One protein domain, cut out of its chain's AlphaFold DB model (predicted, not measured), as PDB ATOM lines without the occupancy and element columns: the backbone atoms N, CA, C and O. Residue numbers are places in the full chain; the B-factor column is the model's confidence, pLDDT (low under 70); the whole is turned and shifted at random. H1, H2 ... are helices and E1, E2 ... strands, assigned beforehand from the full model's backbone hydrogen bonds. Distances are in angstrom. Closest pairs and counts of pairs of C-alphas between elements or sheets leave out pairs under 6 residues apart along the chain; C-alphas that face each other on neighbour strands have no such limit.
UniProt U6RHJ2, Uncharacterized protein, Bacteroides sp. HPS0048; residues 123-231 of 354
ATOM      1  N   HIS A 123      42.581  29.677   0.040       44.91
ATOM      2  CA  HIS A 123      42.543  29.926  -1.401       44.91
ATOM      3  C   HIS A 123      41.169  29.654  -2.054       44.91
ATOM      4  O   HIS A 123      40.926  30.102  -3.173       44.91
ATOM      5  N   LEU A 124      40.271  28.931  -1.371       43.88
ATOM      6  CA  LEU A 124      38.879  28.708  -1.781       43.88
ATOM      7  C   LEU A 124      37.903  29.710  -1.135       43.88
ATOM      8  O   LEU A 124      36.748  29.764  -1.550       43.88
ATOM      9  N   LYS A 125      38.340  30.505  -0.146       54.78
ATOM     10  CA  LYS A 125      37.499  31.473   0.574       54.78
ATOM     11  C   LYS A 125      37.459  32.782  -0.203       54.78
ATOM     12  O   LYS A 125      38.486  33.426  -0.412       54.78
ATOM     13  N   LYS A 126      36.271  33.209  -0.622       53.34
ATOM     14  CA  LYS A 126      36.112  34.561  -1.157       53.34
ATOM     15  C   LYS A 126      35.990  35.526   0.014       53.34
ATOM     16  O   LYS A 126      34.980  35.527   0.719       53.34
ATOM     17  N   ASP A 127      37.005  36.365   0.205       54.16
ATOM     18  CA  ASP A 127      36.869  37.554   1.040       54.16
ATOM     19  C   ASP A 127      35.846  38.477   0.349       54.16
ATOM     20  O   ASP A 127      36.107  39.091  -0.687       54.16
ATOM     21  N   GLY A 128      34.625  38.479   0.878       57.66
ATOM     22  CA  GLY A 128      33.474  39.197   0.347       57.66
ATOM     23  C   GLY A 128      32.623  39.753   1.483       57.66
ATOM     24  O   GLY A 128      32.743  39.330   2.631       57.66
ATOM     25  N   LEU A 129      31.750  40.709   1.165       60.69
ATOM     26  CA  LEU A 129      30.893  41.386   2.150       60.69
ATOM     27  C   LEU A 129      29.864  40.453   2.830       60.69
ATOM     28  O   LEU A 129      29.190  40.875   3.765       60.69
ATOM     29  N   ASP A 130      29.764  39.206   2.368       72.50
ATOM     30  CA  ASP A 130      28.759  38.205   2.745       72.50
ATOM     31  C   ASP A 130      29.383  36.909   3.284       72.50
ATOM     32  O   ASP A 130      28.733  35.866   3.347       72.50
ATOM     33  N   SER A 131      30.654  36.975   3.679       78.00
ATOM     34  CA  SER A 131      31.382  35.863   4.286       78.00
ATOM     35  C   SER A 131      31.693  36.182   5.748       78.00
ATOM     36  O   SER A 131      32.165  37.278   6.068       78.00
ATOM     37  N   PHE A 132      31.468  35.214   6.637       81.81
ATOM     38  CA  PHE A 132      31.622  35.392   8.081       81.81
ATOM     39  C   PHE A 132      32.437  34.259   8.702       81.81
ATOM     40  O   PHE A 132      32.271  33.087   8.357       81.81
ATOM     41  N   ASN A 133      33.285  34.611   9.667       83.81
ATOM     42  CA  ASN A 133      33.726  33.659  10.679       83.81
ATOM     43  C   ASN A 133      32.665  33.621  11.779       83.81
ATOM     44  O   ASN A 133      32.076  34.657  12.107       83.81
ATOM     45  N   ALA A 134      32.439  32.453  12.367       85.06
ATOM     46  CA  ALA A 134      31.509  32.345  13.476       85.06
ATOM     47  C   ALA A 134      32.020  31.456  14.602       85.06
ATOM     48  O   ALA A 134      32.775  30.513  14.371       85.06
ATOM     49  N   ILE A 135      31.592  31.802  15.812       86.44
ATOM     50  CA  ILE A 135      31.859  31.062  17.042       86.44
ATOM     51  C   ILE A 135      30.508  30.626  17.596       86.44
ATOM     52  O   ILE A 135      29.678  31.476  17.915       86.44
ATOM     53  N   GLU A 136      30.283  29.323  17.685       89.31
ATOM     54  CA  GLU A 136      29.082  28.730  18.268       89.31
ATOM     55  C   GLU A 136      29.369  28.279  19.705       89.31
ATOM     56  O   GLU A 136      30.333  27.552  19.953       89.31
ATOM     57  N   THR A 137      28.513  28.685  20.639       87.88
ATOM     58  CA  THR A 137      28.502  28.235  22.039       87.88
ATOM     59  C   THR A 137      27.067  27.911  22.462       87.88
ATOM     60  O   THR A 137      26.137  28.069  21.667       87.88
ATOM     61  N   ASP A 138      26.850  27.502  23.715       85.88
ATOM     62  CA  ASP A 138      25.501  27.233  24.241       85.88
ATOM     63  C   ASP A 138      24.576  28.469  24.231       85.88
ATOM     64  O   ASP A 138      23.356  28.331  24.258       85.88
ATOM     65  N   GLU A 139      25.147  29.676  24.160       83.75
ATOM     66  CA  GLU A 139      24.417  30.953  24.105       83.75
ATOM     67  C   GLU A 139      23.994  31.350  22.676       83.75
ATOM     68  O   GLU A 139      23.225  32.295  22.489       83.75
ATOM     69  N   GLY A 140      24.477  30.632  21.656       89.25
ATOM     70  CA  GLY A 140      24.178  30.875  20.246       89.25
ATOM     71  C   GLY A 140      25.434  31.123  19.417       89.25
ATOM     72  O   GLY A 140      26.505  30.584  19.692       89.25
ATOM     73  N   VAL A 141      25.316  31.961  18.384       89.62
ATOM     74  CA  VAL A 141      26.391  32.185  17.408       89.62
ATOM     75  C   VAL A 141      26.858  33.634  17.407       89.62
ATOM     76  O   VAL A 141      26.076  34.554  17.173       89.62
ATOM     77  N   LEU A 142      28.155  33.854  17.595       88.19
ATOM     78  CA  LEU A 142      28.793  35.147  17.355       88.19
ATOM     79  C   LEU A 142      29.287  35.213  15.916       88.19
ATOM     80  O   LEU A 142      29.970  34.302  15.450       88.19
ATOM     81  N   LEU A 143      28.962  36.304  15.223       87.12
ATOM     82  CA  LEU A 143      29.342  36.529  13.831       87.12
ATOM     83  C   LEU A 143      30.415  37.607  13.717       87.12
ATOM     84  O   LEU A 143      30.287  38.694  14.283       87.12
ATOM     85  N   PHE A 144      31.423  37.332  12.900       84.31
ATOM     86  CA  PHE A 144      32.524  38.239  12.608       84.31
ATOM     87  C   PHE A 144      32.671  38.358  11.100       84.31
ATOM     88  O   PHE A 144      32.716  37.348  10.393       84.31
ATOM     89  N   SER A 145      32.711  39.585  10.589       84.00
ATOM     90  CA  SER A 145      32.923  39.794   9.162       84.00
ATOM     91  C   SER A 145      34.330  39.355   8.760       84.00
ATOM     92  O   SER A 145      35.262  39.293   9.562       84.00
ATOM     93  N   ARG A 146      34.503  39.035   7.479       79.12
ATOM     94  CA  ARG A 146      35.816  38.712   6.904       79.12
ATOM     95  C   ARG A 146      36.598  39.953   6.454       79.12
ATOM     96  O   ARG A 146      37.589  39.805   5.742       79.12
ATOM     97  N   THR A 147      36.198  41.165   6.857       79.56
ATOM     98  CA  THR A 147      37.067  42.344   6.689       79.56
ATOM     99  C   THR A 147      38.294  42.210   7.587       79.56
ATOM    100  O   THR A 147      38.339  41.354   8.472       79.56
ATOM    101  N   LYS A 148      39.307  43.052   7.376       77.56
ATOM    102  CA  LYS A 148      40.496  43.057   8.234       77.56
ATOM    103  C   LYS A 148      40.111  43.249   9.706       77.56
ATOM    104  O   LYS A 148      40.553  42.492  10.561       77.56
ATOM    105  N   GLU A 149      39.220  44.198   9.969       77.81
ATOM    106  CA  GLU A 149      38.725  44.517  11.307       77.81
ATOM    107  C   GLU A 149      37.937  43.346  11.908       77.81
ATOM    108  O   GLU A 149      38.140  43.003  13.068       77.81
ATOM    109  N   GLY A 150      37.068  42.691  11.131       79.00
ATOM    110  CA  GLY A 150      36.312  41.530  11.608       79.00
ATOM    111  C   GLY A 150      37.197  40.314  11.911       79.00
ATOM    112  O   GLY A 150      36.987  39.640  12.921       79.00
ATOM    113  N   LYS A 151      38.249  40.072  11.111       77.62
ATOM    114  CA  LYS A 151      39.268  39.037  11.391       77.62
ATOM    115  C   LYS A 151      40.028  39.336  12.689       77.62
ATOM    116  O   LYS A 151      40.144  38.452  13.534       77.62
ATOM    117  N   GLU A 152      40.476  40.578  12.880       76.31
ATOM    118  CA  GLU A 152      41.128  41.014  14.125       76.31
ATOM    119  C   GLU A 152      40.191  40.857  15.332       76.31
ATOM    120  O   GLU A 152      40.597  40.377  16.389       76.31
ATOM    121  N   LEU A 153      38.912  41.219  15.193       77.50
ATOM    122  CA  LEU A 153      37.915  41.050  16.251       77.50
ATOM    123  C   LEU A 153      37.665  39.585  16.591       77.50
ATOM    124  O   LEU A 153      37.585  39.254  17.772       77.50
ATOM    125  N   PHE A 154      37.562  38.721  15.583       80.00
ATOM    126  CA  PHE A 154      37.424  37.280  15.759       80.00
ATOM    127  C   PHE A 154      38.606  36.714  16.553       80.00
ATOM    128  O   PHE A 154      38.396  36.058  17.573       80.00
ATOM    129  N   GLN A 155      39.839  37.036  16.151       76.75
ATOM    130  CA  GLN A 155      41.048  36.589  16.846       76.75
ATOM    131  C   GLN A 155      41.094  37.092  18.295       76.75
ATOM    132  O   GLN A 155      41.227  36.293  19.219       76.75
ATOM    133  N   ASN A 156      40.879  38.393  18.511       76.25
ATOM    134  CA  ASN A 156      40.814  38.976  19.853       76.25
ATOM    135  C   ASN A 156      39.744  38.305  20.731       76.25
ATOM    136  O   ASN A 156      39.864  38.268  21.955       76.25
ATOM    137  N   HIS A 157      38.663  37.809  20.126       78.62
ATOM    138  CA  HIS A 157      37.612  37.101  20.842       78.62
ATOM    139  C   HIS A 157      38.040  35.698  21.271       78.62
ATOM    140  O   HIS A 157      37.799  35.314  22.416       78.62
ATOM    141  N   LEU A 158      38.704  34.958  20.380       78.88
ATOM    142  CA  LEU A 158      39.285  33.653  20.693       78.88
ATOM    143  C   LEU A 158      40.305  33.756  21.828       78.88
ATOM    144  O   LEU A 158      40.223  32.990  22.786       78.88
ATOM    145  N   GLU A 159      41.207  34.737  21.759       77.44
ATOM    146  CA  GLU A 159      42.212  34.987  22.800       77.44
ATOM    147  C   GLU A 159      41.556  35.239  24.165       77.44
ATOM    148  O   GLU A 159      41.963  34.656  25.165       77.44
ATOM    149  N   LYS A 160      40.465  36.016  24.219       77.94
ATOM    150  CA  LYS A 160      39.725  36.250  25.472       77.94
ATOM    151  C   LYS A 160      39.100  34.983  26.047       77.94
ATOM    152  O   LYS A 160      39.132  34.798  27.264       77.94
ATOM    153  N   TYR A 161      38.511  34.137  25.203       79.19
ATOM    154  CA  TYR A 161      37.951  32.858  25.643       79.19
ATOM    155  C   TYR A 161      39.039  31.902  26.139       79.19
ATOM    156  O   TYR A 161      38.837  31.245  27.158       79.19
ATOM    157  N   LEU A 162      40.204  31.882  25.490       79.69
ATOM    158  CA  LEU A 162      41.380  31.138  25.941       79.69
ATOM    159  C   LEU A 162      41.916  31.649  27.282       79.69
ATOM    160  O   LEU A 162      42.077  30.870  28.220       79.69
ATOM    161  N   ASP A 163      42.109  32.956  27.430       79.12
ATOM    162  CA  ASP A 163      42.586  33.576  28.675       79.12
ATOM    163  C   ASP A 163      41.625  33.362  29.860       79.12
ATOM    164  O   ASP A 163      42.017  33.489  31.018       79.12
ATOM    165  N   ASN A 164      40.368  33.001  29.580       78.94
ATOM    166  CA  ASN A 164      39.337  32.698  30.570       78.94
ATOM    167  C   ASN A 164      38.849  31.243  30.498       78.94
ATOM    168  O   ASN A 164      37.780  30.927  31.020       78.94
ATOM    169  N   PHE A 165      39.611  30.335  29.881       84.31
ATOM    170  CA  PHE A 165      39.155  28.972  29.606       84.31
ATOM    171  C   PHE A 165      38.690  28.230  30.866       84.31
ATOM    172  O   PHE A 165      37.648  27.577  30.852       84.31
ATOM    173  N   PHE A 166      39.420  28.389  31.976       84.69
ATOM    174  CA  PHE A 166      39.107  27.774  33.274       84.69
ATOM    175  C   PHE A 166      38.205  28.629  34.178       84.69
ATOM    176  O   PHE A 166      37.901  28.211  35.300       84.69
ATOM    177  N   ASN A 167      37.786  29.815  33.726       80.81
ATOM    178  CA  ASN A 167      36.957  30.724  34.510       80.81
ATOM    179  C   ASN A 167      35.581  30.073  34.780       80.81
ATOM    180  O   ASN A 167      34.895  29.686  33.830       80.81
ATOM    181  N   PRO A 168      35.149  29.949  36.049       76.00
ATOM    182  CA  PRO A 168      33.881  29.310  36.402       76.00
ATOM    183  C   PRO A 168      32.650  30.063  35.893       76.00
ATOM    184  O   PRO A 168      31.590  29.455  35.778       76.00
ATOM    185  N   ALA A 169      32.769  31.360  35.588       75.31
ATOM    186  CA  ALA A 169      31.684  32.137  34.991       75.31
ATOM    187  C   ALA A 169      31.387  31.713  33.542       75.31
ATOM    188  O   ALA A 169      30.318  32.007  33.024       75.31
ATOM    189  N   CYS A 170      32.327  31.025  32.890       76.38
ATOM    190  CA  CYS A 170      32.188  30.547  31.519       76.38
ATOM    191  C   CYS A 170      31.707  29.105  31.559       76.38
ATOM    192  O   CYS A 170      32.516  28.188  31.641       76.38
ATOM    193  N   ASP A 171      30.404  28.884  31.541       75.38
ATOM    194  CA  ASP A 171      29.794  27.564  31.715       75.38
ATOM    195  C   ASP A 171      29.382  26.894  30.397       75.38
ATOM    196  O   ASP A 171      28.639  25.912  30.414       75.38
ATOM    197  N   ASN A 172      29.927  27.371  29.271       81.50
ATOM    198  CA  ASN A 172      29.767  26.712  27.981       81.50
ATOM    199  C   ASN A 172      30.269  25.258  28.043       81.50
ATOM    200  O   ASN A 172      31.269  24.946  28.697       81.50
ATOM    201  N   THR A 173      29.587  24.376  27.325       83.00
ATOM    202  CA  THR A 173      29.914  22.962  27.152       83.00
ATOM    203  C   THR A 173      30.761  22.723  25.903       83.00
ATOM    204  O   THR A 173      31.599  21.816  25.890       83.00
ATOM    205  N   TYR A 174      30.605  23.562  24.878       84.38
ATOM    206  CA  TYR A 174      31.356  23.494  23.629       84.38
ATOM    207  C   TYR A 174      31.689  24.885  23.088       84.38
ATOM    208  O   TYR A 174      31.177  25.906  23.549       84.38
ATOM    209  N   PHE A 175      32.574  24.901  22.096       84.19
ATOM    210  CA  PHE A 175      32.983  26.114  21.405       84.19
ATOM    211  C   PHE A 175      33.381  25.759  19.976       84.19
ATOM    212  O   PHE A 175      34.489  25.287  19.753       84.19
ATOM    213  N   ASN A 176      32.484  25.909  19.005       84.38
ATOM    214  CA  ASN A 176      32.742  25.465  17.633       84.38
ATOM    215  C   ASN A 176      33.066  26.651  16.726       84.38
ATOM    216  O   ASN A 176      32.483  27.728  16.848       84.38
ATOM    217  N   LEU A 177      34.003  26.453  15.803       84.12
ATOM    218  CA  LEU A 177      34.407  27.465  14.833       84.12
ATOM    219  C   LEU A 177      33.815  27.142  13.472       84.12
ATOM    220  O   LEU A 177      33.978  26.027  12.977       84.12
ATOM    221  N   HIS A 178      33.190  28.132  12.843       82.00
ATOM    222  CA  HIS A 178      32.541  27.977  11.547       82.00
ATOM    223  C   HIS A 178      33.045  28.993  10.526       82.00
ATOM    224  O   HIS A 178      33.513  30.083  10.867       82.00
ATOM    225  N   TYR A 179      32.914  28.626   9.252       78.25
ATOM    226  CA  TYR A 179      32.993  29.547   8.121       78.25
ATOM    227  C   TYR A 179      31.662  29.536   7.373       78.25
ATOM    228  O   TYR A 179      31.174  28.469   6.999       78.25
ATOM    229  N   LEU A 180      31.089  30.716   7.162       78.25
ATOM    230  CA  LEU A 180      29.775  30.920   6.559       78.25
ATOM    231  C   LEU A 180      29.925  31.766   5.292       78.25
ATOM    232  O   LEU A 180      30.559  32.820   5.337       78.25
ATOM    233  N   GLU A 181      29.274  31.362   4.203       76.50
ATOM    234  CA  GLU A 181      29.015  32.234   3.049       76.50
ATOM    235  C   GLU A 181      27.504  32.417   2.910       76.50
ATOM    236  O   GLU A 181      26.761  31.461   2.673       76.50
ATOM    237  N   CYS A 182      27.027  33.642   3.113       70.06
ATOM    238  CA  CYS A 182      25.608  33.961   3.091       70.06
ATOM    239  C   CYS A 182      25.378  35.401   2.623       70.06
ATOM    240  O   CYS A 182      25.650  36.341   3.368       70.06
ATOM    241  N   ASP A 183      24.778  35.565   1.438       65.06
ATOM    242  CA  ASP A 183      24.355  36.853   0.845       65.06
ATOM    243  C   ASP A 183      23.118  37.456   1.546       65.06
ATOM    244  O   ASP A 183      22.156  37.928   0.942       65.06
ATOM    245  N   ASN A 184      23.085  37.358   2.875       66.62
ATOM    246  CA  ASN A 184      22.015  37.880   3.701       66.62
ATOM    247  C   ASN A 184      22.495  39.148   4.404       66.62
ATOM    248  O   ASN A 184      23.043  39.105   5.507       66.62
ATOM    249  N   GLY A 185      22.207  40.300   3.795       64.50
ATOM    250  CA  GLY A 185      22.558  41.616   4.336       64.50
ATOM    251  C   GLY A 185      22.067  41.881   5.770       64.50
ATOM    252  O   GLY A 185      22.630  42.737   6.450       64.50
ATOM    253  N   SER A 186      21.077  41.129   6.278       69.12
ATOM    254  CA  SER A 186      20.643  41.228   7.682       69.12
ATOM    255  C   SER A 186      21.690  40.721   8.684       69.12
ATOM    256  O   SER A 186      21.745  41.230   9.806       69.12
ATOM    257  N   LEU A 187      22.559  39.785   8.284       74.81
ATOM    258  CA  LEU A 187      23.645  39.273   9.123       74.81
ATOM    259  C   LEU A 187      24.793  40.276   9.247       74.81
ATOM    260  O   LEU A 187      25.394  40.362  10.312       74.81
ATOM    261  N   ARG A 188      25.026  41.124   8.233       75.12
ATOM    262  CA  ARG A 188      26.026  42.209   8.304       75.12
ATOM    263  C   ARG A 188      25.733  43.202   9.431       75.12
ATOM    264  O   ARG A 188      26.639  43.702  10.085       75.12
ATOM    265  N   GLY A 189      24.454  43.481   9.694       74.25
ATOM    266  CA  GLY A 189      24.046  44.332  10.818       74.25
ATOM    267  C   GLY A 189      24.294  43.695  12.190       74.25
ATOM    268  O   GLY A 189      24.334  44.406  13.194       74.25
ATOM    269  N   ARG A 190      24.471  42.369  12.223       78.62
ATOM    270  CA  ARG A 190      24.678  41.556  13.427       78.62
ATOM    271  C   ARG A 190      26.097  40.994  13.551       78.62
ATOM    272  O   ARG A 190      26.392  40.356  14.555       78.62
ATOM    273  N   SER A 191      26.972  41.248  12.579       81.56
ATOM    274  CA  SER A 191      28.388  40.912  12.680       81.56
ATOM    275  C   SER A 191      29.159  41.969  13.463       81.56
ATOM    276  O   SER A 191      28.747  43.134  13.577       81.56
ATOM    277  N   ASP A 192      30.293  41.539  14.014       79.00
ATOM    278  CA  ASP A 192      31.281  42.379  14.694       79.00
ATOM    279  C   ASP A 192      30.717  43.118  15.918       79.00
ATOM    280  O   ASP A 192      31.328  44.051  16.440       79.00
ATOM    281  N   LEU A 193      29.539  42.705  16.406       74.44
ATOM    282  CA  LEU A 193      28.873  43.332  17.548       74.44
ATOM    283  C   LEU A 193      29.714  43.209  18.819       74.44
ATOM    284  O   LEU A 193      29.814  44.176  19.568       74.44
ATOM    285  N   ALA A 194      30.401  42.078  19.001       63.53
ATOM    286  CA  ALA A 194      31.341  41.873  20.102       63.53
ATOM    287  C   ALA A 194      32.520  42.872  20.095       63.53
ATOM    288  O   ALA A 194      33.141  43.091  21.132       63.53
ATOM    289  N   GLY A 195      32.830  43.482  18.944       57.84
ATOM    290  CA  GLY A 195      33.862  44.512  18.793       57.84
ATOM    291  C   GLY A 195      33.364  45.952  18.904       57.84
ATOM    292  O   GLY A 195      34.149  46.847  19.203       57.84
ATOM    293  N   LYS A 196      32.061  46.193  18.699       57.62
ATOM    294  CA  LYS A 196      31.451  47.535  18.790       57.62
ATOM    295  C   LYS A 196      31.319  48.049  20.227       57.62
ATOM    296  O   LYS A 196      31.067  49.235  20.419       57.62
ATOM    297  N   PHE A 197      31.534  47.185  21.220       52.25
ATOM    298  CA  PHE A 197      31.599  47.539  22.636       52.25
ATOM    299  C   PHE A 197      33.036  47.309  23.130       52.25
ATOM    300  O   PHE A 197      33.381  46.200  23.549       52.25
ATOM    301  N   PRO A 198      33.923  48.316  22.996       44.31
ATOM    302  CA  PRO A 198      35.319  48.180  23.376       44.31
ATOM    303  C   PRO A 198      35.401  47.940  24.883       44.31
ATOM    304  O   PRO A 198      34.871  48.714  25.672       44.31
ATOM    305  N   ALA A 199      36.076  46.849  25.242       46.84
ATOM    306  CA  ALA A 199      36.208  46.338  26.600       46.84
ATOM    307  C   ALA A 199      34.869  45.950  27.245       46.84
ATOM    308  O   ALA A 199      34.380  46.642  28.126       46.84
ATOM    309  N   ILE A 200      34.345  44.773  26.884       50.88
ATOM    310  CA  ILE A 200      33.639  43.942  27.869       50.88
ATOM    311  C   ILE A 200      34.634  43.773  29.028       50.88
ATOM    312  O   ILE A 200      35.690  43.158  28.809       50.88
ATOM    313  N   PRO A 201      34.409  44.380  30.205       50.91
ATOM    314  CA  PRO A 201      35.286  44.177  31.345       50.91
ATOM    315  C   PRO A 201      35.349  42.677  31.647       50.91
ATOM    316  O   PRO A 201      34.393  41.958  31.377       50.91
ATOM    317  N   GLN A 202      36.432  42.181  32.247       47.50
ATOM    318  CA  GLN A 202      36.520  40.765  32.651       47.50
ATOM    319  C   GLN A 202      35.307  40.310  33.497       47.50
ATOM    320  O   GLN A 202      34.964  39.134  33.501       47.50
ATOM    321  N   SER A 203      34.635  41.252  34.176       47.59
ATOM    322  CA  SER A 203      33.406  41.042  34.950       47.59
ATOM    323  C   SER A 203      32.124  40.862  34.125       47.59
ATOM    324  O   SER A 203      31.113  40.460  34.687       47.59
ATOM    325  N   GLU A 204      32.134  41.183  32.834       51.78
ATOM    326  CA  GLU A 204      31.018  40.982  31.896       51.78
ATOM    327  C   GLU A 204      31.311  39.833  30.914       51.78
ATOM    328  O   GLU A 204      30.723  39.757  29.838       51.78
ATOM    329  N   PHE A 205      32.255  38.957  31.269       58.22
ATOM    330  CA  PHE A 205      32.531  37.715  30.563       58.22
ATOM    331  C   PHE A 205      31.815  36.548  31.277       58.22
ATOM    332  O   PHE A 205      31.993  36.406  32.491       58.22
ATOM    333  N   PRO A 206      31.029  35.707  30.576       61.53
ATOM    334  CA  PRO A 206      30.860  35.630  29.125       61.53
ATOM    335  C   PRO A 206      30.014  36.771  28.539       61.53
ATOM    336  O   PRO A 206      29.247  37.435  29.226       61.53
ATOM    337  N   VAL A 207      30.193  36.975  27.234       68.44
ATOM    338  CA  VAL A 207      29.587  38.027  26.405       68.44
ATOM    339  C   VAL A 207      28.064  38.088  26.582       68.44
ATOM    340  O   VAL A 207      27.407  37.056  26.663       68.44
ATOM    341  N   ASN A 208      27.479  39.293  26.588       69.44
ATOM    342  CA  ASN A 208      26.028  39.456  26.720       69.44
ATOM    343  C   ASN A 208      25.264  38.731  25.592       69.44
ATOM    344  O   ASN A 208      25.585  38.888  24.411       69.44
ATOM    345  N   GLN A 209      24.208  38.002  25.960       73.31
ATOM    346  CA  GLN A 209      23.362  37.221  25.055       73.31
ATOM    347  C   GLN A 209      22.805  38.040  23.874       73.31
ATOM    348  O   GLN A 209      22.589  37.503  22.791       73.31
ATOM    349  N   CYS A 210      22.636  39.360  24.024       71.50
ATOM    350  CA  CYS A 210      22.168  40.233  22.941       71.50
ATOM    351  C   CYS A 210      23.109  40.309  21.723       71.50
ATOM    352  O   CYS A 210      22.720  40.860  20.692       71.50
ATOM    353  N   PHE A 211      24.341  39.807  21.839       78.19
ATOM    354  CA  PHE A 211      25.320  39.769  20.752       78.19
ATOM    355  C   PHE A 211      25.288  38.474  19.940       78.19
ATOM    356  O   PHE A 211      25.879  38.428  18.861       78.19
ATOM    357  N   PHE A 212      24.594  37.451  20.434       84.38
ATOM    358  CA  PHE A 212      24.466  36.172  19.759       84.38
ATOM    359  C   PHE A 212      23.297  36.204  18.776       84.38
ATOM    360  O   PHE A 212      22.258  36.831  19.000       84.38
ATOM    361  N   VAL A 213      23.475  35.515  17.656       87.00
ATOM    362  CA  VAL A 213      22.397  35.183  16.730       87.00
ATOM    363  C   VAL A 213      22.004  33.720  16.894       87.00
ATOM    364  O   VAL A 213      22.762  32.911  17.425       87.00
ATOM    365  N   ASP A 214      20.808  33.388  16.420       87.56
ATOM    366  CA  ASP A 214      20.295  32.022  16.452       87.56
ATOM    367  C   ASP A 214      21.158  31.067  15.604       87.56
ATOM    368  O   ASP A 214      21.626  31.437  14.522       87.56
ATOM    369  N   SER A 215      21.327  29.826  16.071       87.25
ATOM    370  CA  SER A 215      22.086  28.770  15.389       87.25
ATOM    371  C   SER A 215      21.556  28.410  13.996       87.25
ATOM    372  O   SER A 215      22.284  27.820  13.201       87.25
ATOM    373  N   GLU A 216      20.329  28.803  13.633       86.06
ATOM    374  CA  GLU A 216      19.788  28.659  12.276       86.06
ATOM    375  C   GLU A 216      20.698  29.250  11.187       86.06
ATOM    376  O   GLU A 216      20.661  28.794  10.039       86.06
ATOM    377  N   VAL A 217      21.536  30.242  11.515       83.62
ATOM    378  CA  VAL A 217      22.508  30.807  10.564       83.62
ATOM    379  C   VAL A 217      23.558  29.783  10.122       83.62
ATOM    380  O   VAL A 217      24.061  29.875   9.002       83.62
ATOM    381  N   LEU A 218      23.841  28.770  10.949       82.62
ATOM    382  CA  LEU A 218      24.843  27.736  10.679       82.62
ATOM    383  C   LEU A 218      24.425  26.761   9.576       82.62
ATOM    384  O   LEU A 218      25.263  26.008   9.087       82.62
ATOM    385  N   LYS A 219      23.175  26.811   9.092       81.69
ATOM    386  CA  LYS A 219      22.762  26.049   7.897       81.69
ATOM    387  C   LYS A 219      23.570  26.405   6.641       81.69
ATOM    388  O   LYS A 219      23.562  25.645   5.678       81.69
ATOM    389  N   TYR A 220      24.245  27.556   6.654       72.69
ATOM    390  CA  TYR A 220      25.148  28.021   5.600       72.69
ATOM    391  C   TYR A 220      26.629  27.739   5.909       72.69
ATOM    392  O   TYR A 220      27.511  28.284   5.245       72.69
ATOM    393  N   SER A 221      26.925  26.931   6.934       77.19
ATOM    394  CA  SER A 221      28.292  26.608   7.345       77.19
ATOM    395  C   SER A 221      28.962  25.716   6.310       77.19
ATOM    396  O   SER A 221      28.507  24.609   6.028       77.19
ATOM    397  N   LEU A 222      30.075  26.192   5.766       67.94
ATOM    398  CA  LEU A 222      30.891  25.475   4.791       67.94
ATOM    399  C   LEU A 222      32.013  24.674   5.457       67.94
ATOM    400  O   LEU A 222      32.480  23.686   4.897       67.94
ATOM    401  N   GLN A 223      32.465  25.107   6.637       65.88
ATOM    402  CA  GLN A 223      33.501  24.440   7.430       65.88
ATOM    403  C   GLN A 223      33.162  24.543   8.909       65.88
ATOM    404  O   GLN A 223      32.615  25.556   9.337       65.88
ATOM    405  N   GLU A 224      33.517  23.511   9.667       71.94
ATOM    406  CA  GLU A 224      33.278  23.417  11.102       71.94
ATOM    407  C   GLU A 224      34.479  22.754  11.783       71.94
ATOM    408  O   GLU A 224      34.999  21.745  11.302       71.94
ATOM    409  N   VAL A 225      34.887  23.303  12.925       72.31
ATOM    410  CA  VAL A 225      35.798  22.648  13.867       72.31
ATOM    411  C   VAL A 225      35.133  22.615  15.226       72.31
ATOM    412  O   VAL A 225      34.702  23.651  15.730       72.31
ATOM    413  N   LYS A 226      35.062  21.422  15.818       78.81
ATOM    414  CA  LYS A 226      34.408  21.217  17.107       78.81
ATOM    415  C   LYS A 226      35.408  21.167  18.237       78.81
ATOM    416  O   LYS A 226      36.360  20.386  18.176       78.81
ATOM    417  N   PHE A 227      35.122  21.911  19.294       76.25
ATOM    418  CA  PHE A 227      35.904  21.869  20.517       76.25
ATOM    419  C   PHE A 227      34.997  21.578  21.701       76.25
ATOM    420  O   PHE A 227      33.927  22.166  21.862       76.25
ATOM    421  N   SER A 228      35.456  20.665  22.552       82.75
ATOM    422  CA  SER A 228      34.907  20.541  23.894       82.75
ATOM    423  C   SER A 228      35.366  21.747  24.706       82.75
ATOM    424  O   SER A 228      36.536  22.119  24.643       82.75
ATOM    425  N   TRP A 229      34.472  22.327  25.503       84.12
ATOM    426  CA  TRP A 229      34.834  23.349  26.486       84.12
ATOM    427  C   TRP A 229      35.062  22.730  27.870       84.12
ATOM    428  O   TRP A 229      34.887  23.363  28.909       84.12
ATOM    429  N   LYS A 230      35.446  21.451  27.926       86.25
ATOM    430  CA  LYS A 230      35.840  20.806  29.179       86.25
ATOM    431  C   LYS A 230      37.098  21.497  29.740       86.25
ATOM    432  O   LYS A 230      38.028  21.731  28.976       86.25
ATOM    433  N   PRO A 231      37.144  21.835  31.045       84.69
ATOM    434  CA  PRO A 231      38.255  22.557  31.676       84.69
ATOM    435  C   PRO A 231      39.480  21.650  31.888       84.69
ATOM    436  O   PRO A 231      39.890  21.379  33.020       84.69
TER     437      PRO A 231
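Overview. This is residues 123 to 231 of the 354 residues of an uncharacterized protein of Bacteroides sp. HPS0048 (UniProt U6RHJ2). A strongly twisted sheet of four antiparallel strands, in the order E2, E1, E3, E4, has the long helix H1 packed along one face over E2 and E1 and the short helix H4 on the other, making three layers. Two short helices, H2 and H3, sit by edge strand E2. The printed part has 109 residues, in chain order E1 E2 H1 E3 H2 H3 H4 E4; the class is mixed, with 54 residues, under half, in named elements. It is compact, with a radius of gyration of the C-alphas of 13.3 A and spans of 37 by 27 by 25 A.

Along the chain. E1, residues 131 to 137, begins at C-alpha 131 (31.382, 35.863, 4.286) and is 19.5 A long. E2 is residues 140 to 145, 16.7 A; H1 148 to 163, 22.6 A; E3 176 to 181, 16.5 A. H2 is 185 to 188, H3 193 to 196, H4 215 to 220, and E4 221 to 225, ending at C-alpha 225 (35.798, 22.648, 13.867).

Arrangement. Hairpin E1 and E2 has N 135 and O 142 at 3.0 A; E1 and E3 have N 134 and O 178 at 3.0 A; E3 and E4 have N 179 and O 223 at 3.1 A. E2, H1 and E3 form a split strand-helix-strand unit, E1 between its same-way strands, with a right-handed crossover. H1's height over the sheet is 9.9 A; H4's, on the opposite face, is 7.7 A. H2 and H3 only graze the sheet. Every O i to N i+4 pair is within hydrogen-bond range in H1; H4 has 0 of 2, but 3 of 3 O i to N i+3 pairs.

Size, cuts and confidence. The printed part has no cut. Links H1 to E3 and H3 to H4 are long. Mean pLDDT is 74.4 for the printed part, under 70 at residues 123 to 129, 183 to 186, 194 to 208 and 222 to 223.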